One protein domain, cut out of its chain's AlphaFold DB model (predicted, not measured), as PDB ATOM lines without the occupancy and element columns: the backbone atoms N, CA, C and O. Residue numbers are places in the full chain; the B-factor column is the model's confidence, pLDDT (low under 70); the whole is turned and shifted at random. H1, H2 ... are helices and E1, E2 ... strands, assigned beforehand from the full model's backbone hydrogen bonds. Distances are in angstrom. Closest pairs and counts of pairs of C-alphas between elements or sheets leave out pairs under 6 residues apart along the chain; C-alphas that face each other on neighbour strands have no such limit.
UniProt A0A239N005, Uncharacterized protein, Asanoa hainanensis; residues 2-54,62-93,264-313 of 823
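What this domain is: This is residues 2 to 54, 62 to 93 and 264 to 313 of the 823 residues of an uncharacterized protein of Asanoa hainanensis (UniProt A0A239N005). H4 forms the core, with H1 and H3 packing on it and on each other as a triangle of three crossed helices. On another side of H4, the short helices H5 and H6 lie near it, H5 with Leu 271 near Leu 79 and H6 with Leu 286 near Val 75, among long loops, residues 272 to 285 and 293 to 309, the second of which leads to E2. The 135 printed residues include six named helices and two named strands, in the order H1 H2 H3 H4 E1 H5 H6 E2; the class is mostly helix. The whole is compact and rounded, with a radius of gyration of the C-alphas of 14.5 A and spans of 39 by 33 by 31 A.

Where its parts are: H1, residues 8 to 20, begins at C-alpha 8 (300.668, 257.479, 288.634) and is 18.8 A long. H2 is residues 22 to 25. H3, residues 32 to 44, is 18.0 A long and H4, residues 69 to 81, is 18.1 A. E1, residues 85 to 91, is 17.9 A. H5 is residues 264 to 271, H6 residues 286 to 292. E2, residues 310 to 312, ends at C-alpha 312 (294.161, 248.897, 314.143).

How they stand to each other: H1 touches H3 at a steep tilt of 45 degrees, opposite ways, closest at the C-alphas of Leu 12 and Val 39, 6.8 A. H1 touches H4 at 48 degrees, steep, the same way; C-alphas 15 and 74 are closest, 5.5 A. H3 touches H4 at 49 degrees, steep, opposite ways; C-alphas 39 and 77 are closest, 5.4 A. H1 and H2 meet only through their link. H4 is close to but not clearly touching H5 and H6. E1 and E2 pair with no named strand. Every O i to N i+4 pair is within hydrogen-bond range in H1, H3, H4, H5 and H6; H2 is too short for one.

The domain as a whole: Residues 55 to 61 and 94 to 263 are not printed; the C-alphas across these cuts are 25.2 A and 26.7 A apart. The links H5 to H6 and H6 to E2 are long. The model's pLDDT is under 70 at residues 2 to 12, 14 to 53 and 93.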
ATOM      1  N   SER A   2     290.635 243.808 283.305       24.28
ATOM      2  CA  SER A   2     291.263 244.959 282.645       24.28
ATOM      3  C   SER A   2     291.941 245.814 283.714       24.28
ATOM      4  O   SER A   2     291.246 246.453 284.500       24.28
ATOM      5  N   THR A   3     293.270 245.807 283.782       28.12
ATOM      6  CA  THR A   3     294.035 246.783 284.563       28.12
ATOM      7  C   THR A   3     293.844 248.141 283.902       28.12
ATOM      8  O   THR A   3     294.499 248.450 282.910       28.12
ATOM      9  N   ALA A   4     292.900 248.935 284.411       33.53
ATOM     10  CA  ALA A   4     292.937 250.367 284.181       33.53
ATOM     11  C   ALA A   4     294.314 250.837 284.665       33.53
ATOM     12  O   ALA A   4     294.632 250.694 285.845       33.53
ATOM     13  N   VAL A   5     295.156 251.290 283.737       39.75
ATOM     14  CA  VAL A   5     296.410 251.961 284.068       39.75
ATOM     15  C   VAL A   5     295.985 253.268 284.721       39.75
ATOM     16  O   VAL A   5     295.583 254.206 284.040       39.75
ATOM     17  N   ILE A   6     295.926 253.269 286.050       52.03
ATOM     18  CA  ILE A   6     295.729 254.497 286.806       52.03
ATOM     19  C   ILE A   6     297.025 255.281 286.631       52.03
ATOM     20  O   ILE A   6     298.099 254.768 286.940       52.03
ATOM     21  N   ASP A   7     296.913 256.478 286.067       64.44
ATOM     22  CA  ASP A   7     298.037 257.377 285.844       64.44
ATOM     23  C   ASP A   7     298.686 257.726 287.192       64.44
ATOM     24  O   ASP A   7     298.036 258.301 288.069       64.44
ATOM     25  N   ALA A   8     299.941 257.310 287.381       60.81
ATOM     26  CA  ALA A   8     300.668 257.479 288.634       60.81
ATOM     27  C   ALA A   8     300.801 258.960 289.023       60.81
ATOM     28  O   ALA A   8     300.753 259.274 290.213       60.81
ATOM     29  N   ASP A   9     300.864 259.857 288.034       66.44
ATOM     30  CA  ASP A   9     300.970 261.301 288.252       66.44
ATOM     31  C   ASP A   9     299.667 261.876 288.834       66.44
ATOM     32  O   ASP A   9     299.692 262.713 289.735       66.44
ATOM     33  N   VAL A  10     298.511 261.353 288.409       64.75
ATOM     34  CA  VAL A  10     297.196 261.756 288.943       64.75
ATOM     35  C   VAL A  10     297.017 261.279 290.386       64.75
ATOM     36  O   VAL A  10     296.509 262.020 291.228       64.75
ATOM     37  N   VAL A  11     297.462 260.057 290.702       62.75
ATOM     38  CA  VAL A  11     297.425 259.541 292.084       62.75
ATOM     39  C   VAL A  11     298.355 260.346 292.987       62.75
ATOM     40  O   VAL A  11     297.990 260.646 294.124       62.75
ATOM     41  N   LEU A  12     299.536 260.713 292.487       67.75
ATOM     42  CA  LEU A  12     300.513 261.510 293.217       67.75
ATOM     43  C   LEU A  12     299.960 262.899 293.564       67.75
ATOM     44  O   LEU A  12     300.040 263.302 294.723       67.75
ATOM     45  N   ASP A  13     299.343 263.599 292.610       70.88
ATOM     46  CA  ASP A  13     298.762 264.929 292.837       70.88
ATOM     47  C   ASP A  13     297.612 264.910 293.859       70.88
ATOM     48  O   ASP A  13     297.531 265.787 294.726       70.88
ATOM     49  N   ASP A  14     296.744 263.895 293.813       65.44
ATOM     50  CA  ASP A  14     295.646 263.749 294.776       65.44
ATOM     51  C   ASP A  14     296.155 263.420 296.191       65.44
ATOM     52  O   ASP A  14     295.636 263.950 297.180       65.44
ATOM     53  N   VAL A  15     297.209 262.602 296.310       64.12
ATOM     54  CA  VAL A  15     297.860 262.299 297.598       64.12
ATOM     55  C   VAL A  15     298.573 263.535 298.154       64.12
ATOM     56  O   VAL A  15     298.448 263.830 299.346       64.12
ATOM     57  N   LEU A  16     299.288 264.291 297.313       68.44
ATOM     58  CA  LEU A  16     299.973 265.519 297.722       68.44
ATOM     59  C   LEU A  16     298.975 266.586 298.185       68.44
ATOM     60  O   LEU A  16     299.183 267.180 299.242       68.44
ATOM     61  N   ARG A  17     297.844 266.758 297.492       69.38
ATOM     62  CA  ARG A  17     296.776 267.673 297.927       69.38
ATOM     63  C   ARG A  17     296.169 267.251 299.267       69.38
ATOM     64  O   ARG A  17     295.984 268.084 300.150       69.38
ATOM     65  N   ALA A  18     295.906 265.955 299.459       63.62
ATOM     66  CA  ALA A  18     295.434 265.445 300.747       63.62
ATOM     67  C   ALA A  18     296.459 265.705 301.870       63.62
ATOM     68  O   ALA A  18     296.077 266.015 303.000       63.62
ATOM     69  N   SER A  19     297.757 265.636 301.554       63.78
ATOM     70  CA  SER A  19     298.851 265.797 302.515       63.78
ATOM     71  C   SER A  19     299.042 267.204 303.078       63.78
ATOM     72  O   SER A  19     299.563 267.352 304.188       63.78
ATOM     73  N   GLU A  20     298.598 268.245 302.371       65.88
ATOM     74  CA  GLU A  20     298.670 269.633 302.851       65.88
ATOM     75  C   GLU A  20     297.889 269.804 304.160       65.88
ATOM     76  O   GLU A  20     298.335 270.490 305.083       65.88
ATOM     77  N   HIS A  21     296.780 269.074 304.304       62.59
ATOM     78  CA  HIS A  21     295.991 269.033 305.532       62.59
ATOM     79  C   HIS A  21     296.702 268.303 306.687       62.59
ATOM     80  O   HIS A  21     296.374 268.531 307.850       62.59
ATOM     81  N   TRP A  22     297.691 267.446 306.403       62.41
ATOM     82  CA  TRP A  22     298.378 266.623 307.411       62.41
ATOM     83  C   TRP A  22     299.454 267.421 308.157       62.41
ATOM     84  O   TRP A  22     299.721 267.163 309.331       62.41
ATOM     85  N   ARG A  23     300.017 268.449 307.510       57.75
ATOM     86  CA  ARG A  23     301.050 269.339 308.076       57.75
ATOM     87  C   ARG A  23     300.559 270.158 309.271       57.75
ATOM     88  O   ARG A  23     301.365 270.616 310.074       57.75
ATOM     89  N   LEU A  24     299.244 270.316 309.416       49.72
ATOM     90  CA  LEU A  24     298.619 271.096 310.486       49.72
ATOM     91  C   LEU A  24     298.548 270.348 311.835       49.72
ATOM     92  O   LEU A  24     298.283 270.976 312.856       49.72
ATOM     93  N   ALA A  25     298.824 269.037 311.877       52.22
ATOM     94  CA  ALA A  25     298.611 268.189 313.060       52.22
ATOM     95  C   ALA A  25     299.820 268.042 314.022       52.22
ATOM     96  O   ALA A  25     299.805 267.187 314.906       52.22
ATOM     97  N   GLY A  26     300.849 268.894 313.922       45.75
ATOM     98  CA  GLY A  26     301.760 269.146 315.054       45.75
ATOM     99  C   GLY A  26     303.010 268.264 315.210       45.75
ATOM    100  O   GLY A  26     303.575 268.230 316.303       45.75
ATOM    101  N   ARG A  27     303.515 267.611 314.156       46.47
ATOM    102  CA  ARG A  27     304.933 267.190 314.103       46.47
ATOM    103  C   ARG A  27     305.650 267.895 312.947       46.47
ATOM    104  O   ARG A  27     305.109 267.913 311.843       46.47
ATOM    105  N   PRO A  28     306.835 268.492 313.173       43.91
ATOM    106  CA  PRO A  28     307.635 269.028 312.085       43.91
ATOM    107  C   PRO A  28     308.281 267.883 311.292       43.91
ATOM    108  O   PRO A  28     308.594 266.843 311.860       43.91
ATOM    109  N   THR A  29     308.522 268.166 310.010       46.84
ATOM    110  CA  THR A  29     309.329 267.447 309.006       46.84
ATOM    111  C   THR A  29     308.644 266.367 308.160       46.84
ATOM    112  O   THR A  29     308.575 265.202 308.531       46.84
ATOM    113  N   SER A  30     308.284 266.742 306.931       46.41
ATOM    114  CA  SER A  30     309.041 266.312 305.744       46.41
ATOM    115  C   SER A  30     309.025 267.446 304.709       46.41
ATOM    116  O   SER A  30     308.027 268.154 304.583       46.41
ATOM    117  N   ASP A  31     310.159 267.677 304.050       60.53
ATOM    118  CA  ASP A  31     310.258 268.518 302.849       60.53
ATOM    119  C   ASP A  31     309.325 267.936 301.763       60.53
ATOM    120  O   ASP A  31     309.153 266.713 301.719       60.53
ATOM    121  N   ASP A  32     308.730 268.756 300.887       59.16
ATOM    122  CA  ASP A  32     307.828 268.296 299.806       59.16
ATOM    123  C   ASP A  32     308.474 267.167 298.992       59.16
ATOM    124  O   ASP A  32     307.815 266.213 298.575       59.16
ATOM    125  N   HIS A  33     309.796 267.246 298.842       63.47
ATOM    126  CA  HIS A  33     310.630 266.247 298.193       63.47
ATOM    127  C   HIS A  33     310.632 264.885 298.912       63.47
ATOM    128  O   HIS A  33     310.578 263.837 298.271       63.47
ATOM    129  N   GLN A  34     310.692 264.871 300.246       59.41
ATOM    130  CA  GLN A  34     310.704 263.639 301.036       59.41
ATOM    131  C   GLN A  34     309.316 262.989 301.058       59.41
ATOM    132  O   GLN A  34     309.218 261.771 300.933       59.41
ATOM    133  N   LEU A  35     308.246 263.785 301.145       59.31
ATOM    134  CA  LEU A  35     306.886 263.266 301.021       59.31
ATOM    135  C   LEU A  35     306.628 262.699 299.619       59.31
ATOM    136  O   LEU A  35     306.105 261.595 299.504       59.31
ATOM    137  N   ARG A  36     307.032 263.410 298.561       66.38
ATOM    138  CA  ARG A  36     306.932 262.917 297.182       66.38
ATOM    139  C   ARG A  36     307.682 261.596 297.008       66.38
ATOM    140  O   ARG A  36     307.079 260.633 296.556       66.38
ATOM    141  N   SER A  37     308.929 261.510 297.475       65.00
ATOM    142  CA  SER A  37     309.718 260.268 297.452       65.00
ATOM    143  C   SER A  37     309.047 259.122 298.227       65.00
ATOM    144  O   SER A  37     309.078 257.974 297.791       65.00
ATOM    145  N   VAL A  38     308.392 259.426 299.351       58.28
ATOM    146  CA  VAL A  38     307.616 258.462 300.144       58.28
ATOM    147  C   VAL A  38     306.383 257.955 299.388       58.28
ATOM    148  O   VAL A  38     306.099 256.757 299.431       58.28
ATOM    149  N   VAL A  39     305.653 258.838 298.701       59.66
ATOM    150  CA  VAL A  39     304.470 258.478 297.901       59.66
ATOM    151  C   VAL A  39     304.878 257.679 296.666       59.66
ATOM    152  O   VAL A  39     304.281 256.645 296.387       59.66
ATOM    153  N   GLU A  40     305.923 258.110 295.965       65.69
ATOM    154  CA  GLU A  40     306.482 257.405 294.809       65.69
ATOM    155  C   GLU A  40     306.976 256.005 295.201       65.69
ATOM    156  O   GLU A  40     306.634 255.032 294.533       65.69
ATOM    157  N   GLY A  41     307.675 255.866 296.335       63.09
ATOM    158  CA  GLY A  41     308.084 254.564 296.873       63.09
ATOM    159  C   GLY A  41     306.904 253.665 297.269       63.09
ATOM    160  O   GLY A  41     306.928 252.464 297.000       63.09
ATOM    161  N   ALA A  42     305.839 254.235 297.848       56.66
ATOM    162  CA  ALA A  42     304.604 253.510 298.171       56.66
ATOM    163  C   ALA A  42     303.853 253.029 296.914       56.66
ATOM    164  O   ALA A  42     303.296 251.931 296.893       56.66
ATOM    165  N   LEU A  43     303.854 253.831 295.844       60.94
ATOM    166  CA  LEU A  43     303.274 253.458 294.551       60.94
ATOM    167  C   LEU A  43     304.127 252.416 293.813       60.94
ATOM    168  O   LEU A  43     303.570 251.540 293.151       60.94
ATOM    169  N   ALA A  44     305.453 252.479 293.957       64.12
ATOM    170  CA  ALA A  44     306.396 251.521 293.383       64.12
ATOM    171  C   ALA A  44     306.432 250.175 294.133       64.12
ATOM    172  O   ALA A  44     306.845 249.168 293.561       64.12
ATOM    173  N   GLY A  45     305.964 250.139 295.387       53.22
ATOM    174  CA  GLY A  45     305.970 248.935 296.218       53.22
ATOM    175  C   GLY A  45     307.332 248.608 296.837       53.22
ATOM    176  O   GLY A  45     307.537 247.470 297.256       53.22
ATOM    177  N   ASP A  46     308.246 249.581 296.921       51.69
ATOM    178  CA  ASP A  46     309.548 249.405 297.567       51.69
ATOM    179  C   ASP A  46     309.362 249.320 299.090       51.69
ATOM    180  O   ASP A  46     309.045 250.296 299.790       51.69
ATOM    181  N   VAL A  47     309.524 248.105 299.603       53.72
ATOM    182  CA  VAL A  47     309.449 247.774 301.021       53.72
ATOM    183  C   VAL A  47     310.634 246.883 301.353       53.72
ATOM    184  O   VAL A  47     310.833 245.875 300.682       53.72
ATOM    185  N   ASP A  48     311.393 247.240 302.389       56.00
ATOM    186  CA  ASP A  48     312.333 246.318 303.025       56.00
ATOM    187  C   ASP A  48     311.527 245.368 303.939       56.00
ATOM    188  O   ASP A  48     311.050 245.791 305.003       56.00
ATOM    189  N   PRO A  49     311.272 244.111 303.527       54.03
ATOM    190  CA  PRO A  49     310.391 243.198 304.258       54.03
ATOM    191  C   PRO A  49     311.056 242.641 305.526       54.03
ATOM    192  O   PRO A  49     310.375 242.073 306.389       54.03
ATOM    193  N   ASP A  50     312.376 242.809 305.639       57.53
ATOM    194  CA  ASP A  50     313.237 241.997 306.487       57.53
ATOM    195  C   ASP A  50     313.932 242.800 307.590       57.53
ATOM    196  O   ASP A  50     314.893 242.295 308.150       57.53
ATOM    197  N   ASP A  51     313.458 243.995 307.965       64.81
ATOM    198  CA  ASP A  51     313.998 244.729 309.123       64.81
ATOM    199  C   ASP A  51     313.497 244.107 310.452       64.81
ATOM    200  O   ASP A  51     312.346 244.345 310.850       64.81
ATOM    201  N   PRO A  52     314.315 243.302 311.171       58.06
ATOM    202  CA  PRO A  52     313.899 242.639 312.407       58.06
ATOM    203  C   PRO A  52     313.914 243.584 313.619       58.06
ATOM    204  O   PRO A  52     313.558 243.175 314.725       58.06
ATOM    205  N   GLN A  53     314.374 244.833 313.462       63.69
ATOM    206  CA  GLN A  53     314.545 245.758 314.584       63.69
ATOM    207  C   GLN A  53     313.245 246.465 314.974       63.69
ATOM    208  O   GLN A  53     313.201 247.159 315.990       63.69
ATOM    209  N   ARG A  54     312.170 246.269 314.203       76.31
ATOM    210  CA  ARG A  54     310.911 246.994 314.379       76.31
ATOM    211  C   ARG A  54     309.843 246.178 315.081       76.31
ATOM    212  O   ARG A  54     309.705 244.961 314.933       76.31
ATOM    213  N   LYS A  62     288.485 248.331 306.190       88.25
ATOM    214  CA  LYS A  62     287.088 247.918 306.174       88.25
ATOM    215  C   LYS A  62     286.439 248.421 304.893       88.25
ATOM    216  O   LYS A  62     286.655 249.560 304.462       88.25
ATOM    217  N   GLY A  63     285.631 247.563 304.286       81.19
ATOM    218  CA  GLY A  63     284.782 247.949 303.172       81.19
ATOM    219  C   GLY A  63     283.668 248.911 303.619       81.19
ATOM    220  O   GLY A  63     283.304 248.941 304.795       81.19
ATOM    221  N   PRO A  64     283.109 249.714 302.697       83.56
ATOM    222  CA  PRO A  64     283.459 249.806 301.276       83.56
ATOM    223  C   PRO A  64     284.466 250.929 300.946       83.56
ATOM    224  O   PRO A  64     284.731 251.196 299.776       83.56
ATOM    225  N   HIS A  65     284.980 251.658 301.941       87.94
ATOM    226  CA  HIS A  65     285.633 252.952 301.702       87.94
ATOM    227  C   HIS A  65     287.097 252.858 301.250       87.94
ATOM    228  O   HIS A  65     287.520 253.612 300.374       87.94
ATOM    229  N   LEU A  66     287.879 251.950 301.837       87.88
ATOM    230  CA  LEU A  66     289.330 251.855 301.628       87.88
ATOM    231  C   LEU A  66     289.707 250.616 300.805       87.88
ATOM    232  O   LEU A  66     290.443 249.748 301.270       87.88
ATOM    233  N   LEU A  67     289.147 250.534 299.595       82.12
ATOM    234  CA  LEU A  67     289.328 249.402 298.673       82.12
ATOM    235  C   LEU A  67     290.054 249.784 297.369       82.12
ATOM    236  O   LEU A  67     290.414 248.911 296.587       82.12
ATOM    237  N   GLY A  68     290.229 251.082 297.101       82.94
ATOM    238  CA  GLY A  68     290.768 251.592 295.839       82.94
ATOM    239  C   GLY A  68     292.268 251.902 295.917       82.94
ATOM    240  O   GLY A  68     292.743 252.297 296.980       82.94
ATOM    241  N   PRO A  69     293.022 251.819 294.805       82.56
ATOM    242  CA  PRO A  69     294.462 252.098 294.803       82.56
ATOM    243  C   PRO A  69     294.833 253.483 295.354       82.56
ATOM    244  O   PRO A  69     295.773 253.595 296.134       82.56
ATOM    245  N   VAL A  70     294.049 254.520 295.030       83.31
ATOM    246  CA  VAL A  70     294.268 255.896 295.518       83.31
ATOM    247  C   VAL A  70     294.082 255.998 297.031       83.31
ATOM    248  O   VAL A  70     294.913 256.585 297.722       83.31
ATOM    249  N   SER A  71     293.011 255.407 297.570       86.31
ATOM    250  CA  SER A  71     292.730 255.480 299.006       86.31
ATOM    251  C   SER A  71     293.738 254.671 299.824       86.31
ATOM    252  O   SER A  71     294.165 255.123 300.885       86.31
ATOM    253  N   LEU A  72     294.202 253.533 299.299       87.56
ATOM    254  CA  LEU A  72     295.292 252.751 299.890       87.56
ATOM    255  C   LEU A  72     296.634 253.499 299.845       87.56
ATOM    256  O   LEU A  72     297.344 253.503 300.849       87.56
ATOM    257  N   ALA A  73     296.962 254.171 298.736       84.00
ATOM    258  CA  ALA A  73     298.171 254.991 298.623       84.00
ATOM    259  C   ALA A  73     298.155 256.176 299.604       84.00
ATOM    260  O   ALA A  73     299.160 256.441 300.260       84.00
ATOM    261  N   CYS A  74     297.005 256.837 299.786       83.06
ATOM    262  CA  CYS A  74     296.844 257.896 300.790       83.06
ATOM    263  C   CYS A  74     297.081 257.378 302.215       83.06
ATOM    264  O   CYS A  74     297.749 258.031 303.016       83.06
ATOM    265  N   VAL A  75     296.538 256.198 302.535       87.31
ATOM    266  CA  VAL A  75     296.749 255.541 303.832       87.31
ATOM    267  C   VAL A  75     298.232 255.233 304.046       87.31
ATOM    268  O   VAL A  75     298.769 255.548 305.106       87.31
ATOM    269  N   GLU A  76     298.909 254.672 303.045       85.38
ATOM    270  CA  GLU A  76     300.330 254.323 303.125       85.38
ATOM    271  C   GLU A  76     301.240 255.550 303.260       85.38
ATOM    272  O   GLU A  76     302.103 255.593 304.137       85.38
ATOM    273  N   ALA A  77     301.001 256.582 302.450       78.62
ATOM    274  CA  ALA A  77     301.717 257.850 302.528       78.62
ATOM    275  C   ALA A  77     301.576 258.483 303.915       78.62
ATOM    276  O   ALA A  77     302.554 258.952 304.498       78.62
ATOM    277  N   ARG A  78     300.366 258.433 304.485       79.50
ATOM    278  CA  ARG A  78     300.108 258.907 305.842       79.50
ATOM    279  C   ARG A  78     300.871 258.089 306.881       79.50
ATOM    280  O   ARG A  78     301.511 258.681 307.742       79.50
ATOM    281  N   LEU A  79     300.840 256.759 306.810       82.12
ATOM    282  CA  LEU A  79     301.600 255.896 307.724       82.12
ATOM    283  C   LEU A  79     303.089 256.274 307.730       82.12
ATOM    284  O   LEU A  79     303.648 256.570 308.788       82.12
ATOM    285  N   ARG A  80     303.695 256.377 306.543       78.56
ATOM    286  CA  ARG A  80     305.108 256.745 306.381       78.56
ATOM    287  C   ARG A  80     305.397 258.168 306.881       78.56
ATOM    288  O   ARG A  80     306.393 258.372 307.570       78.56
ATOM    289  N   ALA A  81     304.505 259.134 306.640       72.75
ATOM    290  CA  ALA A  81     304.636 260.506 307.150       72.75
ATOM    291  C   ALA A  81     304.598 260.594 308.689       72.75
ATOM    292  O   ALA A  81     305.221 261.474 309.280       72.75
ATOM    293  N   PHE A  82     303.910 259.663 309.357       72.00
ATOM    294  CA  PHE A  82     303.920 259.543 310.819       72.00
ATOM    295  C   PHE A  82     305.144 258.792 311.371       72.00
ATOM    296  O   PHE A  82     305.255 258.626 312.588       72.00
ATOM    297  N   GLY A  83     306.064 258.357 310.505       73.62
ATOM    298  CA  GLY A  83     307.224 257.548 310.878       73.62
ATOM    299  C   GLY A  83     306.882 256.078 311.134       73.62
ATOM    300  O   GLY A  83     307.626 255.398 311.837       73.62
ATOM    301  N   VAL A  84     305.753 255.592 310.608       81.25
ATOM    302  CA  VAL A  84     305.401 254.168 310.631       81.25
ATOM    303  C   VAL A  84     305.930 253.511 309.366       81.25
ATOM    304  O   VAL A  84     305.620 253.926 308.249       81.25
ATOM    305  N   THR A  85     306.696 252.445 309.548       83.75
ATOM    306  CA  THR A  85     307.170 251.608 308.450       83.75
ATOM    307  C   THR A  85     306.067 250.663 308.014       83.75
ATOM    308  O   THR A  85     305.362 250.088 308.841       83.75
ATOM    309  N   VAL A  86     305.908 250.497 306.707       84.94
ATOM    310  CA  VAL A  86     304.952 249.559 306.117       84.94
ATOM    311  C   VAL A  86     305.756 248.382 305.589       84.94
ATOM    312  O   VAL A  86     306.387 248.513 304.552       84.94
ATOM    313  N   HIS A  87     305.767 247.266 306.322       81.12
ATOM    314  CA  HIS A  87     306.494 246.034 305.968       81.12
ATOM    315  C   HIS A  87     305.802 245.230 304.873       81.12
ATOM    316  O   HIS A  87     306.406 244.389 304.210       81.12
ATOM    317  N   GLY A  88     304.513 245.467 304.681       83.38
ATOM    318  CA  GLY A  88     303.815 244.932 303.538       83.38
ATOM    319  C   GLY A  88     302.347 245.283 303.544       83.38
ATOM    320  O   GLY A  88     301.763 245.664 304.563       83.38
ATOM    321  N   ARG A  89     301.761 245.130 302.364       88.38
ATOM    322  CA  ARG A  89     300.347 245.342 302.111       88.38
ATOM    323  C   ARG A  89     299.802 244.108 301.408       88.38
ATOM    324  O   ARG A  89     300.258 243.761 300.322       88.38
ATOM    325  N   TYR A  90     298.828 243.459 302.030       86.50
ATOM    326  CA  TYR A  90     298.303 242.174 301.585       86.50
ATOM    327  C   TYR A  90     296.796 242.267 301.422       86.50
ATOM    328  O   TYR A  90     296.090 242.698 302.332       86.50
ATOM    329  N   GLU A  91     296.301 241.851 300.267       87.19
ATOM    330  CA  GLU A  91     294.876 241.617 300.093       87.19
ATOM    331  C   GLU A  91     294.508 240.344 300.862       87.19
ATOM    332  O   GLU A  91     295.144 239.300 300.696       87.19
ATOM    333  N   ILE A  92     293.523 240.431 301.756       83.25
ATOM    334  CA  ILE A  92     293.115 239.281 302.560       83.25
ATOM    335  C   ILE A  92     292.149 238.430 301.735       83.25
ATOM    336  O   ILE A  92     290.960 238.726 301.633       83.25
ATOM    337  N   SER A  93     292.653 237.334 301.170       68.44
ATOM    338  CA  SER A  93     291.824 236.335 300.497       68.44
ATOM    339  C   SER A  93     291.098 235.468 301.536       68.44
ATOM    340  O   SER A  93     291.710 234.592 302.146       68.44
ATOM    341  N   ILE A 264     301.814 252.217 321.252       80.81
ATOM    342  CA  ILE A 264     300.830 251.932 320.195       80.81
ATOM    343  C   ILE A 264     299.568 252.780 320.344       80.81
ATOM    344  O   ILE A 264     298.993 253.186 319.337       80.81
ATOM    345  N   ALA A 265     299.152 253.105 321.570       82.50
ATOM    346  CA  ALA A 265     297.985 253.959 321.781       82.50
ATOM    347  C   ALA A 265     298.144 255.335 321.117       82.50
ATOM    348  O   ALA A 265     297.199 255.829 320.504       82.50
ATOM    349  N   ASP A 266     299.337 255.930 321.179       80.75
ATOM    350  CA  ASP A 266     299.594 257.232 320.561       80.75
ATOM    351  C   ASP A 266     299.536 257.132 319.032       80.75
ATOM    352  O   ASP A 266     298.905 257.960 318.377       80.75
ATOM    353  N   VAL A 267     300.126 256.071 318.475       78.00
ATOM    354  CA  VAL A 267     300.107 255.751 317.040       78.00
ATOM    355  C   VAL A 267     298.665 255.555 316.569       78.00
ATOM    356  O   VAL A 267     298.220 256.234 315.647       78.00
ATOM    357  N   ARG A 268     297.883 254.720 317.259       85.50
ATOM    358  CA  ARG A 268     296.467 254.465 316.958       85.50
ATOM    359  C   ARG A 268     295.619 255.734 317.064       85.50
ATOM    360  O   ARG A 268     294.798 255.982 316.178       85.50
ATOM    361  N   ARG A 269     295.796 256.533 318.120       82.81
ATOM    362  CA  ARG A 269     295.043 257.778 318.339       82.81
ATOM    363  C   ARG A 269     295.278 258.777 317.212       82.81
ATOM    364  O   ARG A 269     294.313 259.367 316.734       82.81
ATOM    365  N   MET A 270     296.533 258.949 316.797       75.94
ATOM    366  CA  MET A 270     296.906 259.911 315.758       75.94
ATOM    367  C   MET A 270     296.570 259.419 314.345       75.94
ATOM    368  O   MET A 270     296.057 260.193 313.546       75.94
ATOM    369  N   LEU A 271     296.813 258.141 314.039       82.56
ATOM    370  CA  LEU A 271     296.645 257.595 312.688       82.56
ATOM    371  C   LEU A 271     295.234 257.096 312.416       82.56
ATOM    372  O   LEU A 271     294.559 257.595 311.521       82.56
ATOM    373  N   ALA A 272     294.778 256.091 313.162       85.19
ATOM    374  CA  ALA A 272     293.483 255.468 312.910       85.19
ATOM    375  C   ALA A 272     292.334 256.338 313.438       85.19
ATOM    376  O   ALA A 272     291.300 256.450 312.785       85.19
ATOM    377  N   GLY A 273     292.530 256.971 314.596       85.06
ATOM    378  CA  GLY A 273     291.490 257.627 315.383       85.06
ATOM    379  C   GLY A 273     291.016 256.705 316.507       85.06
ATOM    380  O   GLY A 273     290.665 255.548 316.281       85.06
ATOM    381  N   GLU A 274     291.044 257.194 317.746       81.00
ATOM    382  CA  GLU A 274     290.851 256.356 318.939       81.00
ATOM    383  C   GLU A 274     289.392 255.902 319.136       81.00
ATOM    384  O   GLU A 274     289.158 254.769 319.570       81.00
ATOM    385  N   ASP A 275     288.425 256.740 318.744       82.31
ATOM    386  CA  ASP A 275     286.984 256.510 318.904       82.31
ATOM    387  C   ASP A 275     286.405 255.715 317.718       82.31
ATOM    388  O   ASP A 275     286.833 255.840 316.565       82.31
ATOM    389  N   SER A 276     285.419 254.861 317.991       72.94
ATOM    390  CA  SER A 276     284.701 254.125 316.951       72.94
ATOM    391  C   SER A 276     283.736 255.013 316.168       72.94
ATOM    392  O   SER A 276     283.362 254.625 315.066       72.94
ATOM    393  N   VAL A 277     283.362 256.184 316.694       81.38
ATOM    394  CA  VAL A 277     282.609 257.249 316.026       81.38
ATOM    395  C   VAL A 277     283.600 258.166 315.300       81.38
ATOM    396  O   VAL A 277     284.247 258.997 315.943       81.38
ATOM    397  N   PRO A 278     283.712 258.079 313.963       86.75
ATOM    398  CA  PRO A 278     284.761 258.781 313.226       86.75
ATOM    399  C   PRO A 278     284.733 260.309 313.401       86.75
ATOM    400  O   PRO A 278     285.779 260.936 313.530       86.75
ATOM    401  N   ALA A 279     283.543 260.901 313.550       86.19
ATOM    402  CA  ALA A 279     283.376 262.333 313.809       86.19
ATOM    403  C   ALA A 279     283.944 262.806 315.165       86.19
ATOM    404  O   ALA A 279     284.188 263.996 315.337       86.19
ATOM    405  N   LYS A 280     284.164 261.909 316.137       85.75
ATOM    406  CA  LYS A 280     284.767 262.247 317.442       85.75
ATOM    407  C   LYS A 280     286.288 262.113 317.455       85.75
ATOM    408  O   LYS A 280     286.919 262.499 318.434       85.75
ATOM    409  N   CYS A 281     286.871 261.545 316.402       87.12
ATOM    410  CA  CYS A 281     288.315 261.392 316.303       87.12
ATOM    411  C   CYS A 281     288.990 262.748 316.050       87.12
ATOM    412  O   CYS A 281     288.377 263.669 315.507       87.12
ATOM    413  N   ALA A 282     290.261 262.862 316.437       83.19
ATOM    414  CA  ALA A 282     291.054 264.057 316.179       83.19
ATOM    415  C   ALA A 282     291.189 264.315 314.668       83.19
ATOM    416  O   ALA A 282     291.297 263.368 313.879       83.19
ATOM    417  N   GLN A 283     291.198 265.591 314.276       83.31
ATOM    418  CA  GLN A 283     291.528 265.998 312.907       83.31
ATOM    419  C   GLN A 283     292.900 265.448 312.504       83.31
ATOM    420  O   GLN A 283     293.803 265.376 313.338       83.31
ATOM    421  N   GLY A 284     293.043 265.024 311.247       77.19
ATOM    422  CA  GLY A 284     294.267 264.386 310.756       77.19
ATOM    423  C   GLY A 284     294.314 262.867 310.956       77.19
ATOM    424  O   GLY A 284     295.190 262.210 310.397       77.19
ATOM    425  N   SER A 285     293.373 262.277 311.702       87.31
ATOM    426  CA  SER A 285     293.207 260.817 311.734       87.31
ATOM    427  C   SER A 285     292.443 260.323 310.505       87.31
ATOM    428  O   SER A 285     291.567 261.012 309.984       87.31
ATOM    429  N   LEU A 286     292.721 259.093 310.058       89.25
ATOM    430  CA  LEU A 286     292.038 258.452 308.929       89.25
ATOM    431  C   LEU A 286     290.517 258.517 309.083       89.25
ATOM    432  O   LEU A 286     289.818 258.941 308.167       89.25
ATOM    433  N   ARG A 287     290.006 258.140 310.262       90.94
ATOM    434  CA  ARG A 287     288.574 258.164 310.576       90.94
ATOM    435  C   ARG A 287     287.964 259.550 310.442       90.94
ATOM    436  O   ARG A 287     286.928 259.685 309.794       90.94
ATOM    437  N   ARG A 288     288.577 260.560 311.062       91.31
ATOM    438  CA  ARG A 288     288.029 261.917 311.046       91.31
ATOM    439  C   ARG A 288     288.040 262.496 309.637       91.31
ATOM    440  O   ARG A 288     287.031 263.021 309.183       91.31
ATOM    441  N   ASP A 289     289.136 262.302 308.922       89.62
ATOM    442  CA  ASP A 289     289.305 262.861 307.585       89.62
ATOM    443  C   ASP A 289     288.433 262.175 306.537       89.62
ATOM    444  O   ASP A 289     288.017 262.818 305.578       89.62
ATOM    445  N   GLY A 290     288.078 260.902 306.732       90.69
ATOM    446  CA  GLY A 290     287.055 260.259 305.907       90.69
ATOM    447  C   GLY A 290     285.657 260.856 306.097       90.69
ATOM    448  O   GLY A 290     284.879 260.865 305.151       90.69
ATOM    449  N   VAL A 291     285.333 261.383 307.286       91.31
ATOM    450  CA  VAL A 291     284.078 262.129 307.514       91.31
ATOM    451  C   VAL A 291     284.155 263.523 306.908       91.31
ATOM    452  O   VAL A 291     283.206 263.958 306.263       91.31
ATOM    453  N   ASP A 292     285.279 264.209 307.110       89.94
ATOM    454  CA  ASP A 292     285.471 265.585 306.649       89.94
ATOM    455  C   ASP A 292     285.701 265.670 305.120       89.94
ATOM    456  O   ASP A 292     285.719 266.764 304.563       89.94
ATOM    457  N   GLY A 293     285.852 264.531 304.429       88.12
ATOM    458  CA  GLY A 293     286.091 264.464 302.981       88.12
ATOM    459  C   GLY A 293     287.543 264.737 302.571       88.12
ATOM    460  O   GLY A 293     287.829 264.876 301.386       88.12
ATOM    461  N   ASN A 294     288.459 264.777 303.540       85.56
ATOM    462  CA  ASN A 294     289.888 265.041 303.346       85.56
ATOM    463  C   ASN A 294     290.692 263.772 303.008       85.56
ATOM    464  O   ASN A 294     291.880 263.851 302.701       85.56
ATOM    465  N   LEU A 295     290.065 262.594 303.093       86.44
ATOM    466  CA  LEU A 295     290.631 261.322 302.652       86.44
ATOM    467  C   LEU A 295     289.860 260.834 301.417       86.44
ATOM    468  O   LEU A 295     288.650 260.625 301.525       86.44
ATOM    469  N   PRO A 296     290.514 260.604 300.264       86.94
ATOM    470  CA  PRO A 296     289.851 260.033 299.096       86.94
ATOM    471  C   PRO A 296     289.286 258.648 299.425       86.94
ATOM    472  O   PRO A 296     290.022 257.762 299.858       86.94
ATOM    473  N   LEU A 297     287.980 258.444 299.226       89.56
ATOM    474  CA  LEU A 297     287.302 257.171 299.494       89.56
ATOM    475  C   LEU A 297     286.816 256.536 298.189       89.56
ATOM    476  O   LEU A 297     286.326 257.218 297.293       89.56
ATOM    477  N   ALA A 298     286.879 255.206 298.113       86.12
ATOM    478  CA  ALA A 298     286.381 254.435 296.971       86.12
ATOM    479  C   ALA A 298     284.842 254.386 296.901       86.12
ATOM    480  O   ALA A 298     284.271 254.076 295.859       86.12
ATOM    481  N   SER A 299     284.164 254.695 298.009       86.50
ATOM    482  CA  SER A 299     282.707 254.675 298.122       86.50
ATOM    483  C   SER A 299     282.169 256.009 298.627       86.50
ATOM    484  O   SER A 299     282.760 256.629 299.509       86.50
ATOM    485  N   ARG A 300     280.997 256.396 298.104       85.75
ATOM    486  CA  ARG A 300     280.208 257.557 298.553       85.75
ATOM    487  C   ARG A 300     279.331 257.265 299.774       85.75
ATOM    488  O   ARG A 300     278.578 258.139 300.196       85.75
ATOM    489  N   SER A 301     279.374 256.045 300.311       85.81
ATOM    490  CA  SER A 301     278.655 255.705 301.540       85.81
ATOM    491  C   SER A 301     279.074 256.629 302.687       85.81
ATOM    492  O   SER A 301     280.185 257.154 302.714       85.81
ATOM    493  N   ILE A 302     278.186 256.812 303.661       87.25
ATOM    494  CA  ILE A 302     278.484 257.623 304.841       87.25
ATOM    495  C   ILE A 302     279.525 256.936 305.735       87.25
ATOM    496  O   ILE A 302     279.332 255.790 306.145       87.25
ATOM    497  N   VAL A 303     280.594 257.656 306.084       87.69
ATOM    498  CA  VAL A 303     281.575 257.212 307.082       87.69
ATOM    499  C   VAL A 303     281.002 257.445 308.475       87.69
ATOM    500  O   VAL A 303     280.737 258.576 308.883       87.69
ATOM    501  N   ASN A 304     280.783 256.370 309.225       83.50
ATOM    502  CA  ASN A 304     280.251 256.435 310.585       83.50
ATOM    503  C   ASN A 304     280.763 255.256 311.428       83.50
ATOM    504  O   ASN A 304     281.691 254.553 311.037       83.50
ATOM    505  N   SER A 305     280.195 255.038 312.614       72.12
ATOM    506  CA  SER A 305     280.620 253.942 313.495       72.12
ATOM    507  C   SER A 305     280.340 252.544 312.939       72.12
ATOM    508  O   SER A 305     280.971 251.585 313.387       72.12
ATOM    509  N   ARG A 306     279.426 252.426 311.966       70.44
ATOM    510  CA  ARG A 306     279.070 251.176 311.283       70.44
ATOM    511  C   ARG A 306     279.993 250.930 310.093       70.44
ATOM    512  O   ARG A 306     280.650 249.900 310.045       70.44
ATOM    513  N   HIS A 307     280.119 251.911 309.204       76.81
ATOM    514  CA  HIS A 307     281.034 251.882 308.058       76.81
ATOM    515  C   HIS A 307     282.318 252.641 308.401       76.81
ATOM    516  O   HIS A 307     282.663 253.669 307.817       76.81
ATOM    517  N   ASN A 308     282.986 252.172 309.451       82.38
ATOM    518  CA  ASN A 308     284.275 252.720 309.848       82.38
ATOM    519  C   ASN A 308     285.342 252.280 308.825       82.38
ATOM    520  O   ASN A 308     285.143 251.310 308.105       82.38
ATOM    521  N   LEU A 309     286.470 252.978 308.756       89.38
ATOM    522  CA  LEU A 309     287.467 252.809 307.700       89.38
ATOM    523  C   LEU A 309     288.475 251.693 307.979       89.38
ATOM    524  O   LEU A 309     288.878 250.985 307.063       89.38
ATOM    525  N   VAL A 310     288.912 251.553 309.236       90.06
ATOM    526  CA  VAL A 310     290.022 250.658 309.605       90.06
ATOM    527  C   VAL A 310     289.835 250.022 310.983       90.06
ATOM    528  O   VAL A 310     289.276 250.624 311.910       90.06
ATOM    529  N   HIS A 311     290.341 248.801 311.127       89.50
ATOM    530  CA  HIS A 311     290.799 248.215 312.385       89.50
ATOM    531  C   HIS A 311     292.295 248.526 312.559       89.50
ATOM    532  O   HIS A 311     293.024 248.520 311.576       89.50
ATOM    533  N   CYS A 312     292.748 248.768 313.786       89.56
ATOM    534  CA  CYS A 312     294.161 248.897 314.143       89.56
ATOM    535  C   CYS A 312     294.366 248.174 315.474       89.56
ATOM    536  O   CYS A 312     293.536 248.373 316.365       89.56
ATOM    537  N   SER A 313     295.444 247.396 315.602       89.31
ATOM    538  CA  SER A 313     295.748 246.625 316.811       89.31
ATOM    539  C   SER A 313     295.741 247.498 318.069       89.31
ATOM    540  O   SER A 313     296.248 248.623 318.070       89.31
TER     541      SER A 313